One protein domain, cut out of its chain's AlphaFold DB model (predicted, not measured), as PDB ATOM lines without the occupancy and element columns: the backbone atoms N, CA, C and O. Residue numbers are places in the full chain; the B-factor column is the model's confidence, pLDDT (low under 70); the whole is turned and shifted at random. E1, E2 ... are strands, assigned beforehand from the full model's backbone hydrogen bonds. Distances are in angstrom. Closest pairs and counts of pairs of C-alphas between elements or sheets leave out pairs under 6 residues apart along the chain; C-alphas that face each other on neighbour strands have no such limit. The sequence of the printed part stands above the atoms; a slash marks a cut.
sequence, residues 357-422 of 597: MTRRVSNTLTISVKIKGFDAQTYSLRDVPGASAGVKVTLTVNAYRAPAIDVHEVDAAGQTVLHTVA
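What this domain is: This is residues 357 to 422 of the 597 residues of the protein "Integrase catalytic domain-containing protein" of Leptothrix cholodnii (strain ATCC 51168 / LMG 8142 / SP-6) (UniProt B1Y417). A strongly twisted sheet of four strands, E1, E4, E5 and E6, and the hairpin of E2 and E3 together make a small barrel-like body, left partly open. The hairpin comes near E1 on one side and near the end of E6 on the other, while the tips of the hairpins E2 and E3 and E5 and E6 reach far apart. The printed part has 66 residues with six named strands, E1 to E6 in order along the chain, and no named helix; the class is all strand, though under half of the residues, 32, are in named elements. The larger sheet has the order E1, E4, E5, E6, and both sheets are antiparallel. The whole is compact, with a radius of gyration of the C-alphas of 11.4 A and spans of 36 by 27 by 18 A.

How they stand to each other: E1, residues 357 to 360, is an edge strand and the antiparallel neighbour of E4, residues 392 to 397, at 141 degrees; N 357 and O 395 are 2.8 A apart, within hydrogen-bond range. The closest C-alphas of E1 and E2, residues 366 to 370, are those of Arg 359 and Ile 367, 6.7 A apart. E2 forms an antiparallel hairpin with E3, residues 376 to 380, at 154 degrees, with N 369 and O 377 at 2.9 A. E4, E5, residues 405 to 410, and E6, residues 416 to 421, form a meander, each strand the antiparallel neighbour of the one before. In the hairpin of E4 and E5, N 406 and O 396 are 2.8 A apart; in that of E5 and E6, N 409 and O 417 are 2.8 A apart. E6 is the other edge strand, and its closest C-alpha to E3 is that of Val 421, 6.7 A from that of Tyr 379. E2 is apart from E4, E5 and E6.

Where its parts are: E1 begins at C-alpha 357, (283.867, 175.986, 288.668), and is 10.3 A long. E2 and E3 are each 13.6 A long. E4 is 16.4 A long and begins at C-alpha 392, (285.041, 173.722, 278.993). E5 is 16.2 A long, and E6, 15.7 A long, ends at C-alpha 421, (297.453, 179.893, 286.538).

The domain as a whole: The two C-alphas farthest apart are those of Gly 373 and Ala 413, 36.3 A. The link from E3 to E4, 11 residues, is long. The printed part has no cut. Its mean pLDDT is 89.5, and no printed residue is under 70.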
ATOM      1  N   MET A 357     284.532 175.148 289.656       90.94
ATOM      2  CA  MET A 357     283.867 175.986 288.668       90.94
ATOM      3  C   MET A 357     284.153 175.465 287.264       90.94
ATOM      4  O   MET A 357     285.273 175.076 286.957       90.94
ATOM      5  N   THR A 358     283.170 175.529 286.366       94.50
ATOM      6  CA  THR A 358     283.388 175.240 284.940       94.50
ATOM      7  C   THR A 358     283.353 176.527 284.121       94.50
ATOM      8  O   THR A 358     282.441 177.348 284.281       94.50
ATOM      9  N   ARG A 359     284.330 176.724 283.230       95.12
ATOM     10  CA  ARG A 359     284.413 177.889 282.335       95.12
ATOM     11  C   ARG A 359     284.721 177.468 280.906       95.12
ATOM     12  O   ARG A 359     285.518 176.569 280.676       95.12
ATOM     13  N   ARG A 360     284.071 178.119 279.941       95.25
ATOM     14  CA  ARG A 360     284.347 177.925 278.513       95.25
ATOM     15  C   ARG A 360     285.529 178.802 278.113       95.25
ATOM     16  O   ARG A 360     285.488 180.004 278.359       95.25
ATOM     17  N   VAL A 361     286.538 178.205 277.490       93.88
ATOM     18  CA  VAL A 361     287.737 178.901 277.011       93.88
ATOM     19  C   VAL A 361     287.380 179.784 275.814       93.88
ATOM     20  O   VAL A 361     286.706 179.333 274.880       93.88
ATOM     21  N   SER A 362     287.806 181.045 275.850       93.12
ATOM     22  CA  SER A 362     287.615 182.007 274.760       93.12
ATOM     23  C   SER A 362     288.462 181.651 273.527       93.12
ATOM     24  O   SER A 362     289.329 180.777 273.560       93.12
ATOM     25  N   ASN A 363     288.242 182.350 272.413       89.44
ATOM     26  CA  ASN A 363     289.082 182.224 271.217       89.44
ATOM     27  C   ASN A 363     290.511 182.764 271.409       89.44
ATOM     28  O   ASN A 363     291.399 182.383 270.655       89.44
ATOM     29  N   THR A 364     290.749 183.609 272.415       87.75
ATOM     30  CA  THR A 364     292.085 184.105 272.783       87.75
ATOM     31  C   THR A 364     292.802 183.202 273.793       87.75
ATOM     32  O   THR A 364     293.873 183.571 274.280       87.75
ATOM     33  N   LEU A 365     292.243 182.014 274.069       89.69
ATOM     34  CA  LEU A 365     292.702 181.054 275.078       89.69
ATOM     35  C   LEU A 365     292.704 181.635 276.493       89.69
ATOM     36  O   LEU A 365     293.608 181.374 277.279       89.69
ATOM     37  N   THR A 366     291.678 182.414 276.823       93.19
ATOM     38  CA  THR A 366     291.512 183.001 278.151       93.19
ATOM     39  C   THR A 366     290.183 182.619 278.786       93.19
ATOM     40  O   THR A 366     289.227 182.211 278.115       93.19
ATOM     41  N   ILE A 367     290.113 182.767 280.104       95.88
ATOM     42  CA  ILE A 367     288.873 182.711 280.879       95.88
ATOM     43  C   ILE A 367     288.815 183.892 281.844       95.88
ATOM     44  O   ILE A 367     289.850 184.370 282.299       95.88
ATOM     45  N   SER A 368     287.606 184.331 282.189       94.94
ATOM     46  CA  SER A 368     287.397 185.346 283.224       94.94
ATOM     47  C   SER A 368     286.736 184.733 284.454       94.94
ATOM     48  O   SER A 368     285.720 184.033 284.350       94.94
ATOM     49  N   VAL A 369     287.309 184.997 285.628       93.94
ATOM     50  CA  VAL A 369     286.832 184.478 286.915       93.94
ATOM     51  C   VAL A 369     286.777 185.620 287.926       93.94
ATOM     52  O   VAL A 369     287.750 186.345 288.119       93.94
ATOM     53  N   LYS A 370     285.624 185.774 288.582       90.75
ATOM     54  CA  LYS A 370     285.457 186.645 289.748       90.75
ATOM     55  C   LYS A 370     285.638 185.785 290.993       90.75
ATOM     56  O   LYS A 370     284.853 184.867 291.213       90.75
ATOM     57  N   ILE A 371     286.670 186.089 291.769       87.62
ATOM     58  CA  ILE A 371     286.944 185.465 293.065       87.62
ATOM     59  C   ILE A 371     286.479 186.444 294.138       87.62
ATOM     60  O   ILE A 371     286.665 187.654 293.999       87.62
ATOM     61  N   LYS A 372     285.835 185.955 295.196       81.75
ATOM     62  CA  LYS A 372     285.401 186.818 296.295       81.75
ATOM     63  C   LYS A 372     286.615 187.518 296.919       81.75
ATOM     64  O   LYS A 372     287.655 186.907 297.127       81.75
ATOM     65  N   GLY A 373     286.489 188.816 297.182       83.94
ATOM     66  CA  GLY A 373     287.601 189.649 297.660       83.94
ATOM     67  C   GLY A 373     288.527 190.188 296.562       83.94
ATOM     68  O   GLY A 373     289.346 191.051 296.853       83.94
ATOM     69  N   PHE A 374     288.358 189.764 295.305       86.81
ATOM     70  CA  PHE A 374     289.120 190.261 294.157       86.81
ATOM     71  C   PHE A 374     288.190 190.774 293.060       86.81
ATOM     72  O   PHE A 374     287.017 190.401 292.994       86.81
ATOM     73  N   ASP A 375     288.698 191.620 292.166       89.31
ATOM     74  CA  ASP A 375     287.992 191.976 290.933       89.31
ATOM     75  C   ASP A 375     287.916 190.828 289.929       89.31
ATOM     76  O   ASP A 375     288.495 189.764 290.135       89.31
ATOM     77  N   ALA A 376     287.085 190.985 288.896       91.94
ATOM     78  CA  ALA A 376     287.017 189.987 287.838       91.94
ATOM     79  C   ALA A 376     288.365 189.974 287.113       91.94
ATOM     80  O   ALA A 376     288.758 190.978 286.529       91.94
ATOM     81  N   GLN A 377     289.061 188.845 287.184       94.00
ATOM     82  CA  GLN A 377     290.385 188.672 286.600       94.00
ATOM     83  C   GLN A 377     290.298 187.817 285.338       94.00
ATOM     84  O   GLN A 377     289.435 186.937 285.233       94.00
ATOM     85  N   THR A 378     291.215 188.053 284.402       94.81
ATOM     86  CA  THR A 378     291.401 187.234 283.201       94.81
ATOM     87  C   THR A 378     292.623 186.344 283.375       94.81
ATOM     88  O   THR A 378     293.634 186.775 283.914       94.81
ATOM     89  N   TYR A 379     292.521 185.093 282.935       95.25
ATOM     90  CA  TYR A 379     293.565 184.080 283.062       95.25
ATOM     91  C   TYR A 379     293.867 183.509 281.685       95.25
ATOM     92  O   TYR A 379     292.947 183.081 280.980       95.25
ATOM     93  N   SER A 380     295.144 183.494 281.317       92.88
ATOM     94  CA  SER A 380     295.624 182.909 280.068       92.88
ATOM     95  C   SER A 380     295.872 181.414 280.249       92.88
ATOM     96  O   SER A 380     296.586 181.000 281.155       92.88
ATOM     97  N   LEU A 381     295.274 180.597 279.386       91.44
ATOM     98  CA  LEU A 381     295.380 179.134 279.403       91.44
ATOM     99  C   LEU A 381     296.311 178.610 278.305       91.44
ATOM    100  O   LEU A 381     296.261 177.432 277.968       91.44
ATOM    101  N   ARG A 382     297.139 179.479 277.716       86.12
ATOM    102  CA  ARG A 382     298.035 179.121 276.603       86.12
ATOM    103  C   ARG A 382     299.032 178.025 276.974       86.12
ATOM    104  O   ARG A 382     299.344 177.197 276.128       86.12
ATOM    105  N   ASP A 383     299.471 178.017 278.229       85.19
ATOM    106  CA  ASP A 383     300.443 177.054 278.755       85.19
ATOM    107  C   ASP A 383     299.779 175.855 279.454       85.19
ATOM    108  O   ASP A 383     300.471 174.986 279.982       85.19
ATOM    109  N   VAL A 384     298.440 175.792 279.474       87.38
ATOM    110  CA  VAL A 384     297.690 174.668 280.049       87.38
ATOM    111  C   VAL A 384     297.464 173.619 278.956       87.38
ATOM    112  O   VAL A 384     296.774 173.912 277.971       87.38
ATOM    113  N   PRO A 385     298.012 172.399 279.088       83.62
ATOM    114  CA  PRO A 385     297.806 171.352 278.097       83.62
ATOM    115  C   PRO A 385     296.317 171.011 277.921       83.62
ATOM    116  O   PRO A 385     295.499 171.124 278.831       83.62
ATOM    117  N   GLY A 386     295.926 170.668 276.692       79.81
ATOM    118  CA  GLY A 386     294.532 170.357 276.353       79.81
ATOM    119  C   GLY A 386     293.575 171.559 276.309       79.81
ATOM    120  O   GLY A 386     292.460 171.426 275.797       79.81
ATOM    121  N   ALA A 387     293.986 172.751 276.759       85.19
ATOM    122  CA  ALA A 387     293.180 173.955 276.610       85.19
ATOM    123  C   ALA A 387     292.993 174.290 275.122       85.19
ATOM    124  O   ALA A 387     293.927 174.302 274.320       85.19
ATOM    125  N   SER A 388     291.752 174.539 274.714       87.06
ATOM    126  CA  SER A 388     291.411 174.889 273.335       87.06
ATOM    127  C   SER A 388     290.167 175.759 273.306       87.06
ATOM    128  O   SER A 388     289.273 175.618 274.143       87.06
ATOM    129  N   ALA A 389     290.097 176.659 272.327       89.12
ATOM    130  CA  ALA A 389     288.971 177.567 272.177       89.12
ATOM    131  C   ALA A 389     287.638 176.800 272.130       89.12
ATOM    132  O   ALA A 389     287.458 175.857 271.360       89.12
ATOM    133  N   GLY A 390     286.686 177.219 272.960       88.25
ATOM    134  CA  GLY A 390     285.359 176.625 273.050       88.25
ATOM    135  C   GLY A 390     285.240 175.393 273.953       88.25
ATOM    136  O   GLY A 390     284.101 175.044 274.275       88.25
ATOM    137  N   VAL A 391     286.348 174.793 274.403       89.62
ATOM    138  CA  VAL A 391     286.357 173.697 275.388       89.62
ATOM    139  C   VAL A 391     285.968 174.235 276.767       89.62
ATOM    140  O   VAL A 391     286.202 175.403 277.083       89.62
ATOM    141  N   LYS A 392     285.316 173.408 277.588       93.50
ATOM    142  CA  LYS A 392     285.041 173.722 278.993       93.50
ATOM    143  C   LYS A 392     286.167 173.169 279.858       93.50
ATOM    144  O   LYS A 392     286.468 171.987 279.762       93.50
ATOM    145  N   VAL A 393     286.735 174.013 280.707       92.81
ATOM    146  CA  VAL A 393     287.721 173.626 281.719       92.81
ATOM    147  C   VAL A 393     287.098 173.716 283.105       92.81
ATOM    148  O   VAL A 393     286.271 174.598 283.364       92.81
ATOM    149  N   THR A 394     287.490 172.802 283.985       94.06
ATOM    150  CA  THR A 394     287.131 172.823 285.405       94.06
ATOM    151  C   THR A 394     288.274 173.453 286.193       94.06
ATOM    152  O   THR A 394     289.437 173.212 285.887       94.06
ATOM    153  N   LEU A 395     287.959 174.293 287.175       92.94
ATOM    154  CA  LEU A 395     288.951 175.019 287.962       92.94
ATOM    155  C   LEU A 395     288.515 175.208 289.412       92.94
ATOM    156  O   LEU A 395     287.324 175.231 289.726       92.94
ATOM    157  N   THR A 396     289.491 175.418 290.285       92.06
ATOM    158  CA  THR A 396     289.314 175.807 291.690       92.06
ATOM    159  C   THR A 396     290.198 177.010 292.007       92.06
ATOM    160  O   THR A 396     291.182 177.257 291.318       92.06
ATOM    161  N   VAL A 397     289.864 177.786 293.038       91.88
ATOM    162  CA  VAL A 397     290.749 178.868 293.501       91.88
ATOM    163  C   VAL A 397     291.931 178.258 294.254       91.88
ATOM    164  O   VAL A 397     291.735 177.364 295.078       91.88
ATOM    165  N   ASN A 398     293.150 178.731 293.988       92.44
ATOM    166  CA  ASN A 398     294.337 178.235 294.673       92.44
ATOM    167  C   ASN A 398     294.400 178.809 296.098       92.44
ATOM    168  O   ASN A 398     294.503 180.023 296.289       92.44
ATOM    169  N   ALA A 399     294.385 177.935 297.108       90.06
ATOM    170  CA  ALA A 399     294.362 178.332 298.519       90.06
ATOM    171  C   ALA A 399     295.608 179.113 298.981       90.06
ATOM    172  O   ALA A 399     295.556 179.790 300.006       90.06
ATOM    173  N   TYR A 400     296.727 179.013 298.259       91.50
ATOM    174  CA  TYR A 400     298.038 179.541 298.656       91.50
ATOM    175  C   TYR A 400     298.440 180.794 297.873       91.50
ATOM    176  O   TYR A 400     299.158 181.645 298.390       91.50
ATOM    177  N   ARG A 401     297.995 180.909 296.617       90.69
ATOM    178  CA  ARG A 401     298.430 181.945 295.666       90.69
ATOM    179  C   ARG A 401     297.280 182.788 295.121       90.69
ATOM    180  O   ARG A 401     297.416 183.357 294.042       90.69
ATOM    181  N   ALA A 402     296.148 182.854 295.824       89.19
ATOM    182  CA  ALA A 402     295.017 183.679 295.411       89.19
ATOM    183  C   ALA A 402     295.474 185.112 295.045       89.19
ATOM    184  O   ALA A 402     296.310 185.681 295.751       89.19
ATOM    185  N   PRO A 403     294.977 185.688 293.935       92.88
ATOM    186  CA  PRO A 403     293.855 185.220 293.114       92.88
ATOM    187  C   PRO A 403     294.202 184.164 292.043       92.88
ATOM    188  O   PRO A 403     293.387 183.923 291.164       92.88
ATOM    189  N   ALA A 404     295.366 183.510 292.074       94.50
ATOM    190  CA  ALA A 404     295.632 182.393 291.166       94.50
ATOM    191  C   ALA A 404     294.578 181.272 291.286       94.50
ATOM    192  O   ALA A 404     293.993 181.035 292.349       94.50
ATOM    193  N   ILE A 405     294.373 180.561 290.182       94.44
ATOM    194  CA  ILE A 405     293.444 179.433 290.063       94.44
ATOM    195  C   ILE A 405     294.207 178.159 289.709       94.44
ATOM    196  O   ILE A 405     295.262 178.225 289.089       94.44
ATOM    197  N   ASP A 406     293.651 177.006 290.052       93.38
ATOM    198  CA  ASP A 406     294.137 175.701 289.620       93.38
ATOM    199  C   ASP A 406     293.164 175.126 288.593       93.38
ATOM    200  O   ASP A 406     292.001 174.859 288.906       93.38
ATOM    201  N   VAL A 407     293.628 174.952 287.357       93.44
ATOM    202  CA  VAL A 407     292.865 174.329 286.271       93.44
ATOM    203  C   VAL A 407     293.083 172.822 286.314       93.44
ATOM    204  O   VAL A 407     294.213 172.354 286.439       93.44
ATOM    205  N   HIS A 408     291.991 172.065 286.258       90.81
ATOM    206  CA  HIS A 408     291.994 170.611 286.370       90.81
ATOM    207  C   HIS A 408     292.159 170.017 284.971       90.81
ATOM    208  O   HIS A 408     291.283 170.174 284.120       90.81
ATOM    209  N   GLU A 409     293.268 169.324 284.753       85.44
ATOM    210  CA  GLU A 409     293.526 168.499 283.576       85.44
ATOM    211  C   GLU A 409     293.347 167.027 283.957       85.44
ATOM    212  O   GLU A 409     293.665 166.632 285.074       85.44
ATOM    213  N   VAL A 410     292.821 166.206 283.051       80.31
ATOM    214  CA  VAL A 410     292.797 164.749 283.223       80.31
ATOM    215  C   VAL A 410     293.847 164.167 282.292       80.31
ATOM    216  O   VAL A 410     293.746 164.336 281.078       80.31
ATOM    217  N   ASP A 411     294.850 163.509 282.862       79.19
ATOM    218  CA  ASP A 411     295.915 162.887 282.085       79.19
ATOM    219  C   ASP A 411     295.440 161.614 281.356       79.19
ATOM    220  O   ASP A 411     294.315 161.132 281.524       79.19
ATOM    221  N   ALA A 412     296.322 161.032 280.539       77.12
ATOM    222  CA  ALA A 412     296.028 159.815 279.778       77.12
ATOM    223  C   ALA A 412     295.733 158.579 280.657       77.12
ATOM    224  O   ALA A 412     295.140 157.617 280.169       77.12
ATOM    225  N   ALA A 413     296.131 158.592 281.934       78.56
ATOM    226  CA  ALA A 413     295.843 157.539 282.906       78.56
ATOM    227  C   ALA A 413     294.524 157.781 283.671       78.56
ATOM    228  O   ALA A 413     294.136 156.959 284.505       78.56
ATOM    229  N   GLY A 414     293.821 158.885 283.391       76.94
ATOM    230  CA  GLY A 414     292.587 159.277 284.066       76.94
ATOM    231  C   GLY A 414     292.808 159.983 285.410       76.94
ATOM    232  O   GLY A 414     291.847 160.168 286.161       76.94
ATOM    233  N   GLN A 415     294.042 160.370 285.742       78.31
ATOM    234  CA  GLN A 415     294.364 161.093 286.967       78.31
ATOM    235  C   GLN A 415     294.229 162.605 286.757       78.31
ATOM    236  O   GLN A 415     294.622 163.158 285.734       78.31
ATOM    237  N   THR A 416     293.645 163.295 287.742       80.31
ATOM    238  CA  THR A 416     293.527 164.756 287.704       80.31
ATOM    239  C   THR A 416     294.851 165.417 288.083       80.31
ATOM    240  O   THR A 416     295.311 165.259 289.216       80.31
ATOM    241  N   VAL A 417     295.417 166.199 287.167       85.25
ATOM    242  CA  VAL A 417     296.578 167.071 287.365       85.25
ATOM    243  C   VAL A 417     296.091 168.516 287.511       85.25
ATOM    244  O   VAL A 417     295.144 168.938 286.849       85.25
ATOM    245  N   LEU A 418     296.699 169.278 288.422       88.81
ATOM    246  CA  LEU A 418     296.340 170.673 288.683       88.81
ATOM    247  C   LEU A 418     297.394 171.611 288.090       88.81
ATOM    248  O   LEU A 418     298.570 171.515 288.438       88.81
ATOM    249  N   HIS A 419     296.961 172.542 287.243       91.50
ATOM    250  CA  HIS A 419     297.805 173.570 286.636       91.50
ATOM    251  C   HIS A 419     297.485 174.930 287.254       91.50
ATOM    252  O   HIS A 419     296.412 175.487 287.014       91.50
ATOM    253  N   THR A 420     298.406 175.470 288.055       94.31
ATOM    254  CA  THR A 420     298.232 176.790 288.674       94.31
ATOM    255  C   THR A 420     298.455 177.902 287.650       94.31
ATOM    256  O   THR A 420     299.538 178.014 287.080       94.31
ATOM    257  N   VAL A 421     297.454 178.763 287.472       94.94
ATOM    258  CA  VAL A 421     297.453 179.893 286.538       94.94
ATOM    259  C   VAL A 421     297.234 181.192 287.313       94.94
ATOM    260  O   VAL A 421     296.233 181.354 288.016       94.94
ATOM    261  N   ALA A 422     298.176 182.126 287.192       94.69
ATOM    262  CA  ALA A 422     298.047 183.470 287.747       94.69
ATOM    263  C   ALA A 422     297.187 184.368 286.832       94.69
ATOM    264  O   ALA A 422     297.084 184.087 285.634       94.69
TER     265      ALA A 422